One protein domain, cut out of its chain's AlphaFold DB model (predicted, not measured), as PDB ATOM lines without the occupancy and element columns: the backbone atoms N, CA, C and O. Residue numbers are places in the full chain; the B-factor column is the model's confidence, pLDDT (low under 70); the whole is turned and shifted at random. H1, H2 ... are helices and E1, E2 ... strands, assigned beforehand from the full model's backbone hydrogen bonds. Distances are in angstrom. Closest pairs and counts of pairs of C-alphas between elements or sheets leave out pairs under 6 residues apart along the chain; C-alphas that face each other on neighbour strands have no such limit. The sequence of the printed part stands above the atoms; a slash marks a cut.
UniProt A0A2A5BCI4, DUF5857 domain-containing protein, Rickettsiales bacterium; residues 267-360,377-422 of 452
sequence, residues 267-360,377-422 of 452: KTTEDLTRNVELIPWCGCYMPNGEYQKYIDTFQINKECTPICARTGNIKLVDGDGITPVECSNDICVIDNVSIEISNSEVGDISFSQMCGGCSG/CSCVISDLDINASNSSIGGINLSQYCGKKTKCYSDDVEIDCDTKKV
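AT A GLANCE: This is residues 267 to 360 and 377 to 422 of the 452 residues of the protein "DUF5857 domain-containing protein" of Rickettsiales bacterium (UniProt A0A2A5BCI4). There is little regular structure: a small twisted sheet grazed by H3, H5 and H6, with H1 and H4 side by side beyond one end of E1. Of 140 printed residues, 53 are in named elements, H1 H2 H3 E1 H4 H5 E2 H6 E3 E4, class mixed; the mixed sheet runs E1 E2 E3 E4. It is compact, radius of gyration of the C-alphas 14.5 A, spans 46 by 30 by 28 A.

IN THESE COORDINATES: E1 is residues 331 to 334, E2 378 to 382, E3 407 to 410, E4 413 to 415, ending at C-alpha (-14.797, -24.535, -17.568). H4 is 336 to 344, 12.1 A long; H1 269 to 274, from C-alpha (-25.276, -46.862, -20.433); H2 276 to 282, H3 292 to 298, H5 351 to 354, H6 398 to 401.

HOW THE PARTS SIT: E1 and E2 are parallel, N 334 and O 380 2.8 A apart. E2, H6 and E3 make a right-handed strand-helix-strand unit, parallel neighbour strands with a helix between. E3 and E4 form an antiparallel hairpin, N 415 and O 408 2.8 A apart. H1 touches H4, closest C-alphas Thr 273 and Ile 341, 5.8 A.

THE WHOLE: Residues 361 to 376 are cut out, C-alphas 360 and 377 8.2 A apart. Links H3 to E1 and E2 to H6 are long. Model pLDDT is under 70 in 28 residues, among them 383 to 396.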
ATOM      1  N   LYS A 267     -26.391 -54.131 -24.207       97.50
ATOM      2  CA  LYS A 267     -26.689 -53.219 -23.102       97.50
ATOM      3  C   LYS A 267     -26.017 -51.872 -23.356       97.50
ATOM      4  O   LYS A 267     -24.898 -51.811 -23.866       97.50
ATOM      5  N   THR A 268     -26.718 -50.811 -22.986       96.75
ATOM      6  CA  THR A 268     -26.260 -49.425 -23.084       96.75
ATOM      7  C   THR A 268     -26.085 -48.811 -21.702       96.75
ATOM      8  O   THR A 268     -26.600 -49.311 -20.699       96.75
ATOM      9  N   THR A 269     -25.412 -47.669 -21.648       93.12
ATOM     10  CA  THR A 269     -25.276 -46.862 -20.433       93.12
ATOM     11  C   THR A 269     -26.641 -46.502 -19.835       93.12
ATOM     12  O   THR A 269     -26.813 -46.548 -18.620       93.12
ATOM     13  N   GLU A 270     -27.633 -46.200 -20.678       91.94
ATOM     14  CA  GLU A 270     -29.000 -45.887 -20.243       91.94
ATOM     15  C   GLU A 270     -29.729 -47.109 -19.660       91.94
ATOM     16  O   GLU A 270     -30.537 -46.974 -18.739       91.94
ATOM     17  N   ASP A 271     -29.436 -48.317 -20.144       93.88
ATOM     18  CA  ASP A 271     -29.991 -49.537 -19.546       93.88
ATOM     19  C   ASP A 271     -29.454 -49.749 -18.126       93.88
ATOM     20  O   ASP A 271     -30.212 -50.111 -17.225       93.88
ATOM     21  N   LEU A 272     -28.163 -49.477 -17.909       93.25
ATOM     22  CA  LEU A 272     -27.506 -49.608 -16.606       93.25
ATOM     23  C   LEU A 272     -27.972 -48.546 -15.599       93.25
ATOM     24  O   LEU A 272     -28.095 -48.853 -14.416       93.25
ATOM     25  N   THR A 273     -28.283 -47.320 -16.034       88.38
ATOM     26  CA  THR A 273     -28.868 -46.307 -15.130       88.38
ATOM     27  C   THR A 273     -30.300 -46.646 -14.728       88.38
ATOM     28  O   THR A 273     -30.732 -46.306 -13.628       88.38
ATOM     29  N   ARG A 274     -31.047 -47.337 -15.596       90.12
ATOM     30  CA  ARG A 274     -32.410 -47.807 -15.301       90.12
ATOM     31  C   ARG A 274     -32.432 -49.080 -14.458       90.12
ATOM     32  O   ARG A 274     -33.398 -49.286 -13.725       90.12
ATOM     33  N   ASN A 275     -31.408 -49.925 -14.566       90.69
ATOM     34  CA  ASN A 275     -31.259 -51.143 -13.777       90.69
ATOM     35  C   ASN A 275     -29.848 -51.257 -13.189       90.69
ATOM     36  O   ASN A 275     -28.927 -51.797 -13.804       90.69
ATOM     37  N   VAL A 276     -29.717 -50.794 -11.951       89.81
ATOM     38  CA  VAL A 276     -28.433 -50.706 -11.248       89.81
ATOM     39  C   VAL A 276     -27.819 -52.066 -10.932       89.81
ATOM     40  O   VAL A 276     -26.599 -52.184 -10.875       89.81
ATOM     41  N   GLU A 277     -28.639 -53.115 -10.825       92.44
ATOM     42  CA  GLU A 277     -28.173 -54.486 -10.590       92.44
ATOM     43  C   GLU A 277     -27.408 -55.061 -11.788       92.44
ATOM     44  O   GLU A 277     -26.667 -56.027 -11.635       92.44
ATOM     45  N   LEU A 278     -27.544 -54.474 -12.987       95.25
ATOM     46  CA  LEU A 278     -26.741 -54.855 -14.153       95.25
ATOM     47  C   LEU A 278     -25.346 -54.228 -14.144       95.25
ATOM     48  O   LEU A 278     -24.473 -54.709 -14.868       95.25
ATOM     49  N   ILE A 279     -25.105 -53.180 -13.351       94.69
ATOM     50  CA  ILE A 279     -23.822 -52.464 -13.349       94.69
ATOM     51  C   ILE A 279     -22.663 -53.391 -12.957       94.69
ATOM     52  O   ILE A 279     -21.699 -53.443 -13.725       94.69
ATOM     53  N   PRO A 280     -22.749 -54.189 -11.871       95.88
ATOM     54  CA  PRO A 280     -21.662 -55.088 -11.493       95.88
ATOM     55  C   PRO A 280     -21.314 -56.130 -12.564       95.88
ATOM     56  O   PRO A 280     -20.172 -56.582 -12.642       95.88
ATOM     57  N   TRP A 281     -22.280 -56.494 -13.412       97.88
ATOM     58  CA  TRP A 281     -22.114 -57.478 -14.483       97.88
ATOM     59  C   TRP A 281     -21.584 -56.867 -15.774       97.88
ATOM     60  O   TRP A 281     -20.641 -57.376 -16.377       97.88
ATOM     61  N   CYS A 282     -22.208 -55.776 -16.210       98.19
ATOM     62  CA  CYS A 282     -22.013 -55.227 -17.544       98.19
ATOM     63  C   CYS A 282     -21.175 -53.964 -17.582       98.19
ATOM     64  O   CYS A 282     -20.771 -53.563 -18.671       98.19
ATOM     65  N   GLY A 283     -20.847 -53.361 -16.438       96.25
ATOM     66  CA  GLY A 283     -20.189 -52.061 -16.401       96.25
ATOM     67  C   GLY A 283     -18.889 -52.003 -17.204       96.25
ATOM     68  O   GLY A 283     -18.587 -50.983 -17.818       96.25
ATOM     69  N   CYS A 284     -18.176 -53.127 -17.306       97.56
ATOM     70  CA  CYS A 284     -16.968 -53.283 -18.113       97.56
ATOM     71  C   CYS A 284     -17.151 -54.051 -19.436       97.56
ATOM     72  O   CYS A 284     -16.217 -54.127 -20.230       97.56
ATOM     73  N   TYR A 285     -18.323 -54.623 -19.705       98.06
ATOM     74  CA  TYR A 285     -18.541 -55.587 -20.793       98.06
ATOM     75  C   TYR A 285     -19.511 -55.095 -21.880       98.06
ATOM     76  O   TYR A 285     -19.832 -55.844 -22.800       98.06
ATOM     77  N   MET A 286     -19.944 -53.830 -21.834       97.88
ATOM     78  CA  MET A 286     -20.736 -53.220 -22.912       97.88
ATOM     79  C   MET A 286     -19.912 -53.053 -24.211       97.88
ATOM     80  O   MET A 286     -18.670 -53.151 -24.191       97.88
ATOM     81  N   PRO A 287     -20.565 -52.760 -25.353       97.75
ATOM     82  CA  PRO A 287     -19.882 -52.386 -26.589       97.75
ATOM     83  C   PRO A 287     -18.971 -51.170 -26.418       97.75
ATOM     84  O   PRO A 287     -19.280 -50.243 -25.677       97.75
ATOM     85  N   ASN A 288     -17.874 -51.121 -27.181       96.50
ATOM     86  CA  ASN A 288     -16.893 -50.029 -27.095       96.50
ATOM     87  C   ASN A 288     -17.499 -48.629 -27.321       96.50
ATOM     88  O   ASN A 288     -17.007 -47.662 -26.746       96.50
ATOM     89  N   GLY A 289     -18.585 -48.527 -28.097       96.81
ATOM     90  CA  GLY A 289     -19.296 -47.266 -28.333       96.81
ATOM     91  C   GLY A 289     -19.810 -46.593 -27.056       96.81
ATOM     92  O   GLY A 289     -19.780 -45.369 -26.975       96.81
ATOM     93  N   GLU A 290     -20.172 -47.372 -26.034       96.50
ATOM     94  CA  GLU A 290     -20.658 -46.858 -24.742       96.50
ATOM     95  C   GLU A 290     -19.554 -46.176 -23.918       96.50
ATOM     96  O   GLU A 290     -19.828 -45.358 -23.046       96.50
ATOM     97  N   TYR A 291     -18.286 -46.466 -24.218       95.62
ATOM     98  CA  TYR A 291     -17.129 -45.905 -23.514       95.62
ATOM     99  C   TYR A 291     -16.447 -44.783 -24.299       95.62
ATOM    100  O   TYR A 291     -15.621 -44.052 -23.750       95.62
ATOM    101  N   GLN A 292     -16.788 -44.636 -25.583       94.75
ATOM    102  CA  GLN A 292     -16.043 -43.820 -26.537       94.75
ATOM    103  C   GLN A 292     -15.996 -42.340 -26.141       94.75
ATOM    104  O   GLN A 292     -14.944 -41.722 -26.268       94.75
ATOM    105  N   LYS A 293     -17.081 -41.792 -25.568       90.81
ATOM    106  CA  LYS A 293     -17.102 -40.412 -25.042       90.81
ATOM    107  C   LYS A 293     -15.967 -40.184 -24.043       90.81
ATOM    108  O   LYS A 293     -15.273 -39.177 -24.115       90.81
ATOM    109  N   TYR A 294     -15.754 -41.118 -23.119       90.88
ATOM    110  CA  TYR A 294     -14.720 -40.965 -22.099       90.88
ATOM    111  C   TYR A 294     -13.315 -41.124 -22.680       90.88
ATOM    112  O   TYR A 294     -12.406 -40.382 -22.305       90.88
ATOM    113  N   ILE A 295     -13.152 -42.063 -23.613       91.44
ATOM    114  CA  ILE A 295     -11.877 -42.319 -24.287       91.44
ATOM    115  C   ILE A 295     -11.461 -41.094 -25.110       91.44
ATOM    116  O   ILE A 295     -10.342 -40.610 -24.966       91.44
ATOM    117  N   ASP A 296     -12.368 -40.535 -25.910       92.00
ATOM    118  CA  ASP A 296     -12.056 -39.410 -26.791       92.00
ATOM    119  C   ASP A 296     -11.907 -38.094 -26.022       92.00
ATOM    120  O   ASP A 296     -10.935 -37.361 -26.231       92.00
ATOM    121  N   THR A 297     -12.830 -37.798 -25.102       87.94
ATOM    122  CA  THR A 297     -12.846 -36.513 -24.390       87.94
ATOM    123  C   THR A 297     -11.801 -36.459 -23.276       87.94
ATOM    124  O   THR A 297     -11.142 -35.434 -23.099       87.94
ATOM    125  N   PHE A 298     -11.617 -37.550 -22.527       86.69
ATOM    126  CA  PHE A 298     -10.762 -37.560 -21.333       86.69
ATOM    127  C   PHE A 298      -9.460 -38.337 -21.512       86.69
ATOM    128  O   PHE A 298      -8.617 -38.288 -20.616       86.69
ATOM    129  N   GLN A 299      -9.264 -39.002 -22.659       89.94
ATOM    130  CA  GLN A 299      -8.053 -39.775 -22.960       89.94
ATOM    131  C   GLN A 299      -7.777 -40.841 -21.887       89.94
ATOM    132  O   GLN A 299      -6.633 -41.074 -21.494       89.94
ATOM    133  N   ILE A 300      -8.845 -41.465 -21.379       90.00
ATOM    134  CA  ILE A 300      -8.771 -42.577 -20.427       90.00
ATOM    135  C   ILE A 300      -9.131 -43.890 -21.110       90.00
ATOM    136  O   ILE A 300      -9.920 -43.912 -22.048       90.00
ATOM    137  N   ASN A 301      -8.579 -44.994 -20.617       92.94
ATOM    138  CA  ASN A 301      -8.923 -46.314 -21.128       92.94
ATOM    139  C   ASN A 301     -10.293 -46.783 -20.609       92.94
ATOM    140  O   ASN A 301     -10.842 -46.236 -19.649       92.94
ATOM    141  N   LYS A 302     -10.824 -47.845 -21.223       94.38
ATOM    142  CA  LYS A 302     -12.132 -48.434 -20.902       94.38
ATOM    143  C   LYS A 302     -12.258 -48.815 -19.422       94.38
ATOM    144  O   LYS A 302     -13.255 -48.475 -18.786       94.38
ATOM    145  N   GLU A 303     -11.236 -49.459 -18.867       93.81
ATOM    146  CA  GLU A 303     -11.146 -49.879 -17.464       93.81
ATOM    147  C   GLU A 303     -11.189 -48.714 -16.463       93.81
ATOM    148  O   GLU A 303     -11.514 -48.914 -15.298       93.81
ATOM    149  N   CYS A 304     -10.894 -47.494 -16.919       91.69
ATOM    150  CA  CYS A 304     -10.902 -46.275 -16.113       91.69
ATOM    151  C   CYS A 304     -12.206 -45.481 -16.211       91.69
ATOM    152  O   CYS A 304     -12.355 -44.457 -15.543       91.69
ATOM    153  N   THR A 305     -13.144 -45.901 -17.060       91.81
ATOM    154  CA  THR A 305     -14.421 -45.195 -17.205       91.81
ATOM    155  C   THR A 305     -15.269 -45.326 -15.939       91.81
ATOM    156  O   THR A 305     -15.182 -46.357 -15.268       91.81
ATOM    157  N   PRO A 306     -16.126 -44.340 -15.605       87.38
ATOM    158  CA  PRO A 306     -16.870 -44.344 -14.337       87.38
ATOM    159  C   PRO A 306     -17.740 -45.581 -14.136       87.38
ATOM    160  O   PRO A 306     -17.878 -46.091 -13.028       87.38
ATOM    161  N   ILE A 307     -18.306 -46.085 -15.232       90.88
ATOM    162  CA  ILE A 307     -19.192 -47.242 -15.212       90.88
ATOM    163  C   ILE A 307     -18.396 -48.534 -15.011       90.88
ATOM    164  O   ILE A 307     -18.905 -49.432 -14.354       90.88
ATOM    165  N   CYS A 308     -17.167 -48.638 -15.533       94.06
ATOM    166  CA  CYS A 308     -16.342 -49.845 -15.417       94.06
ATOM    167  C   CYS A 308     -15.474 -49.864 -14.150       94.06
ATOM    168  O   CYS A 308     -15.459 -50.873 -13.451       94.06
ATOM    169  N   ALA A 309     -14.824 -48.749 -13.796       90.50
ATOM    170  CA  ALA A 309     -13.896 -48.624 -12.661       90.50
ATOM    171  C   ALA A 309     -14.564 -48.712 -11.274       90.50
ATOM    172  O   ALA A 309     -13.916 -48.529 -10.237       90.50
ATOM    173  N   ARG A 310     -15.875 -48.950 -11.251       87.81
ATOM    174  CA  ARG A 310     -16.684 -49.002 -10.051       87.81
ATOM    175  C   ARG A 310     -16.324 -50.219  -9.195       87.81
ATOM    176  O   ARG A 310     -16.147 -51.333  -9.685       87.81
ATOM    177  N   THR A 311     -16.248 -50.008  -7.882       87.06
ATOM    178  CA  THR A 311     -16.014 -51.107  -6.932       87.06
ATOM    179  C   THR A 311     -17.168 -52.105  -6.961       87.06
ATOM    180  O   THR A 311     -18.330 -51.706  -6.934       87.06
ATOM    181  N   GLY A 312     -16.830 -53.395  -6.971       90.12
ATOM    182  CA  GLY A 312     -17.787 -54.494  -7.083       90.12
ATOM    183  C   GLY A 312     -18.084 -54.898  -8.523       90.12
ATOM    184  O   GLY A 312     -18.698 -55.930  -8.736       90.12
ATOM    185  N   ASN A 313     -17.628 -54.161  -9.536       95.00
ATOM    186  CA  ASN A 313     -17.764 -54.647 -10.901       95.00
ATOM    187  C   ASN A 313     -16.861 -55.849 -11.165       95.00
ATOM    188  O   ASN A 313     -15.701 -55.890 -10.742       95.00
ATOM    189  N   ILE A 314     -17.369 -56.778 -11.972       97.25
ATOM    190  CA  ILE A 314     -16.539 -57.801 -12.590       97.25
ATOM    191  C   ILE A 314     -15.587 -57.094 -13.561       97.25
ATOM    192  O   ILE A 314     -16.010 -56.454 -14.527       97.25
ATOM    193  N   LYS A 315     -14.288 -57.175 -13.273       96.06
ATOM    194  CA  LYS A 315     -13.248 -56.458 -14.019       96.06
ATOM    195  C   LYS A 315     -12.993 -57.094 -15.386       96.06
ATOM    196  O   LYS A 315     -13.281 -58.271 -15.601       96.06
ATOM    197  N   LEU A 316     -12.418 -56.319 -16.304       96.88
ATOM    198  CA  LEU A 316     -11.775 -56.875 -17.498       96.88
ATOM    199  C   LEU A 316     -10.545 -57.690 -17.091       96.88
ATOM    200  O   LEU A 316      -9.958 -57.421 -16.046       96.88
ATOM    201  N   VAL A 317     -10.136 -58.637 -17.932       96.31
ATOM    202  CA  VAL A 317      -8.871 -59.375 -17.790       96.31
ATOM    203  C   VAL A 317      -7.936 -59.075 -18.953       96.31
ATOM    204  O   VAL A 317      -8.394 -58.747 -20.050       96.31
ATOM    205  N   ASP A 318      -6.637 -59.157 -18.688       94.12
ATOM    206  CA  ASP A 318      -5.576 -59.005 -19.679       94.12
ATOM    207  C   ASP A 318      -5.532 -60.226 -20.626       94.12
ATOM    208  O   ASP A 318      -6.323 -61.165 -20.514       94.12
ATOM    209  N   GLY A 319      -4.603 -60.232 -21.583       90.25
ATOM    210  CA  GLY A 319      -4.454 -61.295 -22.579       90.25
ATOM    211  C   GLY A 319      -4.133 -62.685 -22.012       90.25
ATOM    212  O   GLY A 319      -4.236 -63.664 -22.748       90.25
ATOM    213  N   ASP A 320      -3.762 -62.790 -20.732       90.06
ATOM    214  CA  ASP A 320      -3.598 -64.067 -20.027       90.06
ATOM    215  C   ASP A 320      -4.931 -64.681 -19.563       90.06
ATOM    216  O   ASP A 320      -4.963 -65.840 -19.151       90.06
ATOM    217  N   GLY A 321      -6.023 -63.914 -19.624       91.31
ATOM    218  CA  GLY A 321      -7.345 -64.316 -19.165       91.31
ATOM    219  C   GLY A 321      -7.483 -64.405 -17.644       91.31
ATOM    220  O   GLY A 321      -8.542 -64.782 -17.172       91.31
ATOM    221  N   ILE A 322      -6.470 -64.076 -16.844       91.94
ATOM    222  CA  ILE A 322      -6.501 -64.261 -15.383       91.94
ATOM    223  C   ILE A 322      -6.331 -62.926 -14.670       91.94
ATOM    224  O   ILE A 322      -7.061 -62.642 -13.718       91.94
ATOM    225  N   THR A 323      -5.381 -62.108 -15.120       94.06
ATOM    226  CA  THR A 323      -4.995 -60.869 -14.450       94.06
ATOM    227  C   THR A 323      -6.005 -59.761 -14.758       94.06
ATOM    228  O   THR A 323      -6.177 -59.416 -15.926       94.06
ATOM    229  N   PRO A 324      -6.674 -59.165 -13.756       94.00
ATOM    230  CA  PRO A 324      -7.590 -58.066 -13.962       94.00
ATOM    231  C   PRO A 324      -6.860 -56.852 -14.517       94.00
ATOM    232  O   PRO A 324      -5.784 -56.486 -14.041       94.00
ATOM    233  N   VAL A 325      -7.483 -56.196 -15.487       94.25
ATOM    234  CA  VAL A 325      -7.026 -54.901 -15.979       94.25
ATOM    235  C   VAL A 325      -7.463 -53.849 -14.969       94.25
ATOM    236  O   VAL A 325      -8.641 -53.503 -14.868       94.25
ATOM    237  N   GLU A 326      -6.506 -53.375 -14.180       90.19
ATOM    238  CA  GLU A 326      -6.721 -52.277 -13.246       90.19
ATOM    239  C   GLU A 326      -6.609 -50.933 -13.969       90.19
ATOM    240  O   GLU A 326      -5.749 -50.745 -14.831       90.19
ATOM    241  N   CYS A 327      -7.437 -49.967 -13.573       88.56
ATOM    242  CA  CYS A 327      -7.275 -48.601 -14.048       88.56
ATOM    243  C   CYS A 327      -5.960 -48.013 -13.517       88.56
ATOM    244  O   CYS A 327      -5.829 -47.736 -12.326       88.56
ATOM    245  N   SER A 328      -4.995 -47.786 -14.408       86.56
ATOM    246  CA  SER A 328      -3.706 -47.169 -14.072       86.56
ATOM    247  C   SER A 328      -3.730 -45.639 -14.057       86.56
ATOM    248  O   SER A 328      -2.708 -45.016 -13.771       86.56
ATOM    249  N   ASN A 329      -4.850 -45.016 -14.431       83.06
ATOM    250  CA  ASN A 329      -4.931 -43.568 -14.578       83.06
ATOM    251  C   ASN A 329      -5.363 -42.920 -13.257       83.06
ATOM    252  O   ASN A 329      -6.384 -43.284 -12.685       83.06
ATOM    253  N   ASP A 330      -4.668 -41.857 -12.851       80.94
ATOM    254  CA  ASP A 330      -5.023 -41.036 -11.680       80.94
ATOM    255  C   ASP A 330      -6.231 -40.101 -11.935       80.94
ATOM    256  O   ASP A 330      -6.372 -39.053 -11.294       80.94
ATOM    257  N   ILE A 331      -7.068 -40.416 -12.928       83.25
ATOM    258  CA  ILE A 331      -8.199 -39.593 -13.361       83.25
ATOM    259  C   ILE A 331      -9.494 -40.260 -12.905       83.25
ATOM    260  O   ILE A 331      -9.798 -41.362 -13.350       83.25
ATOM    261  N   CYS A 332     -10.284 -39.571 -12.079       85.81
ATOM    262  CA  CYS A 332     -11.665 -39.975 -11.821       85.81
ATOM    263  C   CYS A 332     -12.624 -39.076 -12.583       85.81
ATOM    264  O   CYS A 332     -12.658 -37.870 -12.349       85.81
ATOM    265  N   VAL A 333     -13.430 -39.659 -13.464       87.31
ATOM    266  CA  VAL A 333     -14.505 -38.926 -14.129       87.31
ATOM    267  C   VAL A 333     -15.780 -39.048 -13.286       87.31
ATOM    268  O   VAL A 333     -16.162 -40.142 -12.892       87.31
ATOM    269  N   ILE A 334     -16.430 -37.922 -12.995       83.56
ATOM    270  CA  ILE A 334     -17.712 -37.853 -12.287       83.56
ATOM    271  C   ILE A 334     -18.697 -37.149 -13.209       83.56
ATOM    272  O   ILE A 334     -18.533 -35.967 -13.519       83.56
ATOM    273  N   ASP A 335     -19.723 -37.866 -13.643       80.62
ATOM    274  CA  ASP A 335     -20.728 -37.359 -14.570       80.62
ATOM    275  C   ASP A 335     -22.158 -37.625 -14.088       80.62
ATOM    276  O   ASP A 335     -22.387 -38.198 -13.020       80.62
ATOM    277  N   ASN A 336     -23.144 -37.186 -14.877       73.94
ATOM    278  CA  ASN A 336     -24.550 -37.357 -14.523       73.94
ATOM    279  C   ASN A 336     -24.947 -38.840 -14.392       73.94
ATOM    280  O   ASN A 336     -25.741 -39.170 -13.520       73.94
ATOM    281  N   VAL A 337     -24.347 -39.737 -15.183       71.06
ATOM    282  CA  VAL A 337     -24.565 -41.192 -15.086       71.06
ATOM    283  C   VAL A 337     -24.090 -41.713 -13.731       71.06
ATOM    284  O   VAL A 337     -24.844 -42.368 -13.016       71.06
ATOM    285  N   SER A 338     -22.876 -41.347 -13.325       71.56
ATOM    286  CA  SER A 338     -22.300 -41.707 -12.025       71.56
ATOM    287  C   SER A 338     -23.159 -41.205 -10.861       71.56
ATOM    288  O   SER A 338     -23.306 -41.891  -9.848       71.56
ATOM    289  N   ILE A 339     -23.762 -40.023 -11.007       71.44
ATOM    290  CA  ILE A 339     -24.649 -39.429 -10.000       71.44
ATOM    291  C   ILE A 339     -26.017 -40.101  -9.963       71.44
ATOM    292  O   ILE A 339     -26.520 -40.370  -8.876       71.44
ATOM    293  N   GLU A 340     -26.632 -40.358 -11.115       70.75
ATOM    294  CA  GLU A 340     -27.914 -41.060 -11.200       70.75
ATOM    295  C   GLU A 340     -27.801 -42.450 -10.579       70.75
ATOM    296  O   GLU A 340     -28.611 -42.799  -9.721       70.75
ATOM    297  N   ILE A 341     -26.724 -43.167 -10.902       69.38
ATOM    298  CA  ILE A 341     -26.375 -44.448 -10.288       69.38
ATOM    299  C   ILE A 341     -26.206 -44.288  -8.770       69.38
ATOM    300  O   ILE A 341     -26.793 -45.042  -7.996       69.38
ATOM    301  N   SER A 342     -25.485 -43.262  -8.314       70.56
ATOM    302  CA  SER A 342     -25.270 -43.047  -6.875       70.56
ATOM    303  C   SER A 342     -26.533 -42.710  -6.096       70.56
ATOM    304  O   SER A 342     -26.668 -43.113  -4.949       70.56
ATOM    305  N   ASN A 343     -27.465 -41.985  -6.706       69.88
ATOM    306  CA  ASN A 343     -28.731 -41.635  -6.067       69.88
ATOM    307  C   ASN A 343     -29.749 -42.780  -6.105       69.88
ATOM    308  O   ASN A 343     -30.735 -42.743  -5.369       69.88
ATOM    309  N   SER A 344     -29.554 -43.752  -6.996       65.50
ATOM    310  CA  SER A 344     -30.454 -44.892  -7.167       65.50
ATOM    311  C   SER A 344     -30.191 -46.042  -6.191       65.50
ATOM    312  O   SER A 344     -31.069 -46.880  -5.990       65.50
ATOM    313  N   GLU A 345     -29.027 -46.066  -5.539       59.84
ATOM    314  CA  GLU A 345     -28.704 -47.081  -4.543       59.84
ATOM    315  C   GLU A 345     -29.198 -46.716  -3.147       59.84
ATOM    316  O   GLU A 345     -29.134 -45.575  -2.694       59.84
ATOM    317  N   VAL A 346     -29.689 -47.727  -2.432       52.94
ATOM    318  CA  VAL A 346     -30.111 -47.618  -1.034       52.94
ATOM    319  C   VAL A 346     -28.855 -47.594  -0.143       52.94
ATOM    320  O   VAL A 346     -28.551 -48.566   0.542       52.94
ATOM    321  N   GLY A 347     -28.086 -46.500  -0.179       55.38
ATOM    322  CA  GLY A 347     -26.883 -46.298   0.640       55.38
ATOM    323  C   GLY A 347     -25.957 -45.194   0.112       55.38
ATOM    324  O   GLY A 347     -25.934 -44.915  -1.081       55.38
ATOM    325  N   ASP A 348     -25.180 -44.561   0.998       62.03
ATOM    326  CA  ASP A 348     -24.182 -43.557   0.605       62.03
ATOM    327  C   ASP A 348     -22.995 -44.241  -0.110       62.03
ATOM    328  O   ASP A 348     -22.182 -44.914   0.530       62.03
ATOM    329  N   ILE A 349     -22.874 -44.073  -1.434       67.12
ATOM    330  CA  ILE A 349     -21.682 -44.496  -2.189       67.12
ATOM    331  C   ILE A 349     -20.491 -43.624  -1.775       67.12
ATOM    332  O   ILE A 349     -20.532 -42.402  -1.892       67.12
ATOM    333  N   SER A 350     -19.405 -44.251  -1.321       74.00
ATOM    334  CA  SER A 350     -18.136 -43.594  -0.984       74.00
ATOM    335  C   SER A 350     -17.342 -43.165  -2.230       74.00
ATOM    336  O   SER A 350     -17.434 -43.779  -3.292       74.00
ATOM    337  N   PHE A 351     -16.477 -42.151  -2.098       73.62
ATOM    338  CA  PHE A 351     -15.638 -41.670  -3.207       73.62
ATOM    339  C   PHE A 351     -14.768 -42.786  -3.796       73.62
ATOM    340  O   PHE A 351     -14.651 -42.896  -5.008       73.62
ATOM    341  N   SER A 352     -14.209 -43.657  -2.952       74.88
ATOM    342  CA  SER A 352     -13.425 -44.822  -3.384       74.88
ATOM    343  C   SER A 352     -14.240 -45.847  -4.175       74.88
ATOM    344  O   SER A 352     -13.686 -46.554  -5.005       74.88
ATOM    345  N   GLN A 353     -15.554 -45.934  -3.942       74.44
ATOM    346  CA  GLN A 353     -16.415 -46.839  -4.703       74.44
ATOM    347  C   GLN A 353     -16.705 -46.312  -6.112       74.44
ATOM    348  O   GLN A 353     -16.774 -47.112  -7.044       74.44
ATOM    349  N   MET A 354     -16.840 -44.990  -6.260       75.56
ATOM    350  CA  MET A 354     -17.046 -44.311  -7.547       75.56
ATOM    351  C   MET A 354     -15.737 -44.148  -8.331       75.56
ATOM    352  O   MET A 354     -15.693 -44.345  -9.539       75.56
ATOM    353  N   CYS A 355     -14.660 -43.817  -7.629       76.94
ATOM    354  CA  CYS A 355     -13.350 -43.518  -8.178       76.94
ATOM    355  C   CYS A 355     -12.333 -44.576  -7.731       76.94
ATOM    356  O   CYS A 355     -11.383 -44.254  -7.013       76.94
ATOM    357  N   GLY A 356     -12.523 -45.836  -8.141       71.94
ATOM    358  CA  GLY A 356     -11.709 -46.974  -7.690       71.94
ATOM    359  C   GLY A 356     -10.198 -46.737  -7.799       71.94
ATOM    360  O   GLY A 356      -9.470 -46.973  -6.833       71.94
ATOM    361  N   GLY A 357      -9.745 -46.159  -8.918       70.50
ATOM    362  CA  GLY A 357      -8.333 -45.826  -9.168       70.50
ATOM    363  C   GLY A 357      -7.777 -44.664  -8.333       70.50
ATOM    364  O   GLY A 357      -6.568 -44.512  -8.208       70.50
ATOM    365  N   CYS A 358      -8.642 -43.865  -7.706       73.94
ATOM    366  CA  CYS A 358      -8.266 -42.699  -6.904       73.94
ATOM    367  C   CYS A 358      -8.356 -42.929  -5.393       73.94
ATOM    368  O   CYS A 358      -8.170 -42.001  -4.598       73.94
ATOM    369  N   SER A 359      -8.647 -44.161  -4.983       60.78
ATOM    370  CA  SER A 359      -8.611 -44.582  -3.591       60.78
ATOM    371  C   SER A 359      -7.170 -44.486  -3.098       60.78
ATOM    372  O   SER A 359      -6.374 -45.389  -3.338       60.78
ATOM    373  N   GLY A 360      -6.810 -43.385  -2.438       53.34
ATOM    374  CA  GLY A 360      -5.491 -43.187  -1.841       53.34
ATOM    375  C   GLY A 360      -5.126 -44.322  -0.880       53.34
ATOM    376  O   GLY A 360      -5.404 -44.255   0.311       53.34
ATOM    377  N   CYS A 377      -6.183 -37.215  -6.580       76.12
ATOM    378  CA  CYS A 377      -6.908 -37.640  -7.772       76.12
ATOM    379  C   CYS A 377      -7.195 -36.436  -8.678       76.12
ATOM    380  O   CYS A 377      -7.639 -35.376  -8.209       76.12
ATOM    381  N   SER A 378      -6.948 -36.593  -9.976       84.12
ATOM    382  CA  SER A 378      -7.345 -35.624 -10.989       84.12
ATOM    383  C   SER A 378      -8.810 -35.860 -11.336       84.12
ATOM    384  O   SER A 378      -9.127 -36.636 -12.233       84.12
ATOM    385  N   CYS A 379      -9.723 -35.210 -10.620       84.19
ATOM    386  CA  CYS A 379     -11.138 -35.351 -10.938       84.19
ATOM    387  C   CYS A 379     -11.508 -34.575 -12.199       84.19
ATOM    388  O   CYS A 379     -11.094 -33.430 -12.392       84.19
ATOM    389  N   VAL A 380     -12.338 -35.192 -13.024       85.81
ATOM    390  CA  VAL A 380     -12.955 -34.584 -14.190       85.81
ATOM    391  C   VAL A 380     -14.458 -34.619 -13.983       85.81
ATOM    392  O   VAL A 380     -15.066 -35.681 -13.986       85.81
ATOM    393  N   ILE A 381     -15.058 -33.457 -13.760       82.94
ATOM    394  CA  ILE A 381     -16.483 -33.334 -13.461       82.94
ATOM    395  C   ILE A 381     -17.199 -32.877 -14.730       82.94
ATOM    396  O   ILE A 381     -16.913 -31.786 -15.216       82.94
ATOM    397  N   SER A 382     -18.107 -33.682 -15.276       80.31
ATOM    398  CA  SER A 382     -18.758 -33.424 -16.568       80.31
ATOM    399  C   SER A 382     -20.282 -33.368 -16.446       80.31
ATOM    400  O   SER A 382     -20.888 -34.150 -15.718       80.31
ATOM    401  N   ASP A 383     -20.899 -32.434 -17.177       65.75
ATOM    402  CA  ASP A 383     -22.354 -32.340 -17.391       65.75
ATOM    403  C   ASP A 383     -23.197 -32.150 -16.117       65.75
ATOM    404  O   ASP A 383     -24.369 -32.530 -16.057       65.75
ATOM    405  N   LEU A 384     -22.630 -31.506 -15.092       62.62
ATOM    406  CA  LEU A 384     -23.333 -31.250 -13.837       62.62
ATOM    407  C   LEU A 384     -23.895 -29.823 -13.742       62.62
ATOM    408  O   LEU A 384     -23.189 -28.842 -13.948       62.62
ATOM    409  N   ASP A 385     -25.145 -29.698 -13.270       58.03
ATOM    410  CA  ASP A 385     -25.735 -28.436 -12.758       58.03
ATOM    411  C   ASP A 385     -25.167 -28.038 -11.367       58.03
ATOM    412  O   ASP A 385     -25.696 -27.167 -10.668       58.03
ATOM    413  N   ILE A 386     -24.103 -28.713 -10.935       53.28
ATOM    414  CA  ILE A 386     -23.570 -28.716  -9.577       53.28
ATOM    415  C   ILE A 386     -22.401 -27.722  -9.486       53.28
ATOM    416  O   ILE A 386     -21.466 -27.779 -10.278       53.28
ATOM    417  N   ASN A 387     -22.419 -26.820  -8.493       56.16
ATOM    418  CA  ASN A 387     -21.254 -25.985  -8.156       56.16
ATOM    419  C   ASN A 387     -20.153 -26.892  -7.574       56.16
ATOM    420  O   ASN A 387     -20.102 -27.104  -6.359       56.16
ATOM    421  N   ALA A 388     -19.309 -27.458  -8.434       53.25
ATOM    422  CA  ALA A 388     -18.347 -28.511  -8.110       53.25
ATOM    423  C   ALA A 388     -17.468 -28.215  -6.881       53.25
ATOM    424  O   ALA A 388     -17.202 -29.116  -6.087       53.25
ATOM    425  N   SER A 389     -17.082 -26.956  -6.662       50.59
ATOM    426  CA  SER A 389     -16.155 -26.589  -5.585       50.59
ATOM    427  C   SER A 389     -16.696 -26.705  -4.156       50.59
ATOM    428  O   SER A 389     -15.902 -26.748  -3.222       50.59
ATOM    429  N   ASN A 390     -18.017 -26.798  -3.955       53.75
ATOM    430  CA  ASN A 390     -18.628 -26.969  -2.622       53.75
ATOM    431  C   ASN A 390     -19.697 -28.064  -2.566       53.75
ATOM    432  O   ASN A 390     -20.478 -28.122  -1.615       53.75
ATOM    433  N   SER A 391     -19.793 -28.889  -3.602       57.03
ATOM    434  CA  SER A 391     -20.899 -29.830  -3.694       57.03
ATOM    435  C   SER A 391     -20.589 -31.141  -3.003       57.03
ATOM    436  O   SER A 391     -19.475 -31.661  -3.082       57.03
ATOM    437  N   SER A 392     -21.604 -31.651  -2.309       59.31
ATOM    438  CA  SER A 392     -21.581 -32.961  -1.684       59.31
ATOM    439  C   SER A 392     -22.380 -33.952  -2.521       59.31
ATOM    440  O   SER A 392     -23.578 -33.738  -2.707       59.31
ATOM    441  N   ILE A 393     -21.752 -35.031  -2.985       62.81
ATOM    442  CA  ILE A 393     -22.456 -36.205  -3.530       62.81
ATOM    443  C   ILE A 393     -22.486 -37.242  -2.405       62.81
ATOM    444  O   ILE A 393     -21.425 -37.577  -1.891       62.81
ATOM    445  N   GLY A 394     -23.668 -37.662  -1.936       59.06
ATOM    446  CA  GLY A 394     -23.772 -38.596  -0.797       59.06
ATOM    447  C   GLY A 394     -23.034 -38.122   0.469       59.06
ATOM    448  O   GLY A 394     -22.396 -38.907   1.158       59.06
ATOM    449  N   GLY A 395     -22.992 -36.806   0.725       60.88
ATOM    450  CA  GLY A 395     -22.236 -36.229   1.849       60.88
ATOM    451  C   GLY A 395     -20.717 -36.094   1.637       60.88
ATOM    452  O   GLY A 395     -20.035 -35.537   2.498       60.88
ATOM    453  N   ILE A 396     -20.172 -36.519   0.492       65.44
ATOM    454  CA  ILE A 396     -18.743 -36.414   0.158       65.44
ATOM    455  C   ILE A 396     -18.430 -35.027  -0.377       65.44
ATOM    456  O   ILE A 396     -18.865 -34.667  -1.468       65.44
ATOM    457  N   ASN A 397     -17.602 -34.266   0.333       70.00
ATOM    458  CA  ASN A 397     -17.097 -33.002  -0.181       70.00
ATOM    459  C   ASN A 397     -16.030 -33.258  -1.260       70.00
ATOM    460  O   ASN A 397     -14.895 -33.615  -0.941       70.00
ATOM    461  N   LEU A 398     -16.388 -33.057  -2.532       72.69
ATOM    462  CA  LEU A 398     -15.502 -33.320  -3.673       72.69
ATOM    463  C   LEU A 398     -14.175 -32.561  -3.571       72.69
ATOM    464  O   LEU A 398     -13.139 -33.108  -3.932       72.69
ATOM    465  N   SER A 399     -14.164 -31.360  -2.982       70.50
ATOM    466  CA  SER A 399     -12.937 -30.568  -2.788       70.50
ATOM    467  C   SER A 399     -11.898 -31.219  -1.859       70.50
ATOM    468  O   SER A 399     -10.738 -30.811  -1.854       70.50
ATOM    469  N   GLN A 400     -12.297 -32.219  -1.064       70.31
ATOM    470  CA  GLN A 400     -11.395 -32.948  -0.166       70.31
ATOM    471  C   GLN A 400     -10.669 -34.104  -0.865       70.31
ATOM    472  O   GLN A 400      -9.572 -34.465  -0.446       70.31
ATOM    473  N   TYR A 401     -11.264 -34.666  -1.919       75.56
ATOM    474  CA  TYR A 401     -10.765 -35.861  -2.612       75.56
ATOM    475  C   TYR A 401     -10.221 -35.542  -4.004       75.56
ATOM    476  O   TYR A 401      -9.226 -36.116  -4.450       75.56
ATOM    477  N   CYS A 402     -10.836 -34.570  -4.664       76.19
ATOM    478  CA  CYS A 402     -10.401 -34.027  -5.928       76.19
ATOM    479  C   CYS A 402      -9.381 -32.922  -5.658       76.19
ATOM    480  O   CYS A 402      -9.693 -31.893  -5.057       76.19
ATOM    481  N   GLY A 403      -8.127 -33.150  -6.049       72.56
ATOM    482  CA  GLY A 403      -7.063 -32.182  -5.800       72.56
ATOM    483  C   GLY A 403      -7.270 -30.853  -6.529       72.56
ATOM    484  O   GLY A 403      -8.196 -30.660  -7.315       72.56
ATOM    485  N   LYS A 404      -6.306 -29.936  -6.374       72.56
ATOM    486  CA  LYS A 404      -6.290 -28.643  -7.094       72.56
ATOM    487  C   LYS A 404      -6.266 -28.762  -8.629       72.56
ATOM    488  O   LYS A 404      -6.362 -27.749  -9.305       72.56
ATOM    489  N   LYS A 405      -6.094 -29.972  -9.170       75.12
ATOM    490  CA  LYS A 405      -6.096 -30.278 -10.610       75.12
ATOM    491  C   LYS A 405      -7.471 -30.716 -11.133       75.12
ATOM    492  O   LYS A 405      -7.542 -31.303 -12.204       75.12
ATOM    493  N   THR A 406      -8.540 -30.467 -10.379       81.69
ATOM    494  CA  THR A 406      -9.901 -30.779 -10.829       81.69
ATOM    495  C   THR A 406     -10.223 -29.993 -12.094       81.69
ATOM    496  O   THR A 406     -10.053 -28.774 -12.119       81.69
ATOM    497  N   LYS A 407     -10.691 -30.689 -13.129       85.25
ATOM    498  CA  LYS A 407     -11.199 -30.085 -14.361       85.25
ATOM    499  C   LYS A 407     -12.709 -30.223 -14.403       85.25
ATOM    500  O   LYS A 407     -13.231 -31.298 -14.118       85.25
ATOM    501  N   CYS A 408     -13.408 -29.161 -14.774       80.50
ATOM    502  CA  CYS A 408     -14.855 -29.193 -14.946       80.50
ATOM    503  C   CYS A 408     -15.196 -29.006 -16.420       80.50
ATOM    504  O   CYS A 408     -14.559 -28.210 -17.100       80.50
ATOM    505  N   TYR A 409     -16.188 -29.739 -16.911       80.31
ATOM    506  CA  TYR A 409     -16.653 -29.691 -18.289       80.31
ATOM    507  C   TYR A 409     -18.161 -29.443 -18.325       80.31
ATOM    508  O   TYR A 409     -18.923 -30.068 -17.584       80.31
ATOM    509  N   SER A 410     -18.590 -28.548 -19.212       80.62
ATOM    510  CA  SER A 410     -19.997 -28.315 -19.553       80.62
ATOM    511  C   SER A 410     -20.139 -28.409 -21.064       80.62
ATOM    512  O   SER A 410     -19.489 -27.634 -21.764       80.62
ATOM    513  N   ASP A 411     -20.975 -29.326 -21.556       77.56
ATOM    514  CA  ASP A 411     -21.152 -29.576 -22.995       77.56
ATOM    515  C   ASP A 411     -19.797 -29.823 -23.704       77.56
ATOM    516  O   ASP A 411     -19.478 -29.194 -24.712       77.56
ATOM    517  N   ASP A 412     -18.958 -30.686 -23.112       77.12
ATOM    518  CA  ASP A 412     -17.598 -31.040 -23.568       77.12
ATOM    519  C   ASP A 412     -16.570 -29.882 -23.611       77.12
ATOM    520  O   ASP A 412     -15.447 -30.051 -24.092       77.12
ATOM    521  N   VAL A 413     -16.894 -28.712 -23.049       79.06
ATOM    522  CA  VAL A 413     -15.973 -27.566 -22.941       79.06
ATOM    523  C   VAL A 413     -15.430 -27.441 -21.519       79.06
ATOM    524  O   VAL A 413     -16.206 -27.388 -20.566       79.06
ATOM    525  N   GLU A 414     -14.102 -27.352 -21.376       82.88
ATOM    526  CA  GLU A 414     -13.439 -27.126 -20.081       82.88
ATOM    527  C   GLU A 414     -13.822 -25.740 -19.524       82.88
ATOM    528  O   GLU A 414     -13.639 -24.710 -20.178       82.88
ATOM    529  N   ILE A 415     -14.367 -25.721 -18.310       83.50
ATOM    530  CA  ILE A 415     -14.797 -24.535 -17.568       83.50
ATOM    531  C   ILE A 415     -14.128 -24.491 -16.193       83.50
ATOM    532  O   ILE A 415     -13.694 -25.504 -15.644       83.50
ATOM    533  N   ASP A 416     -14.080 -23.300 -15.603       81.75
ATOM    534  CA  ASP A 416     -13.627 -23.129 -14.226       81.75
ATOM    535  C   ASP A 416     -14.667 -23.713 -13.253       81.75
ATOM    536  O   ASP A 416     -15.836 -23.314 -13.252       81.75
ATOM    537  N   CYS A 417     -14.229 -24.647 -12.408       74.31
ATOM    538  CA  CYS A 417     -15.042 -25.327 -11.401       74.31
ATOM    539  C   CYS A 417     -15.680 -24.392 -10.356       74.31
ATOM    540  O   CYS A 417     -16.635 -24.795  -9.687       74.31
ATOM    541  N   ASP A 418     -15.179 -23.159 -10.214       74.12
ATOM    542  CA  ASP A 418     -15.724 -22.129  -9.324       74.12
ATOM    543  C   ASP A 418     -16.743 -21.199 -10.006       74.12
ATOM    544  O   ASP A 418     -17.389 -20.370  -9.345       74.12
ATOM    545  N   THR A 419     -16.932 -21.313 -11.325       63.66
ATOM    546  CA  THR A 419     -17.855 -20.424 -12.037       63.66
ATOM    547  C   THR A 419     -19.313 -20.758 -11.725       63.66
ATOM    548  O   THR A 419     -19.885 -21.754 -12.159       63.66
ATOM    549  N   LYS A 420     -19.962 -19.861 -10.970       54.69
ATOM    550  CA  LYS A 420     -21.405 -19.907 -10.705       54.69
ATOM    551  C   LYS A 420     -22.182 -19.836 -12.022       54.69
ATOM    552  O   LYS A 420     -22.343 -18.751 -12.573       54.69
ATOM    553  N   LYS A 421     -22.750 -20.972 -12.432       49.97
ATOM    554  CA  LYS A 421     -23.732 -21.128 -13.517       49.97
ATOM    555  C   LYS A 421     -23.302 -20.508 -14.850       49.97
ATOM    556  O   LYS A 421     -23.619 -19.352 -15.139       49.97
ATOM    557  N   VAL A 422     -22.801 -21.337 -15.761       47.22
ATOM    558  CA  VAL A 422     -23.164 -21.131 -17.168       47.22
ATOM    559  C   VAL A 422     -24.680 -21.332 -17.219       47.22
ATOM    560  O   VAL A 422     -25.184 -22.422 -16.963       47.22
TER     561      VAL A 422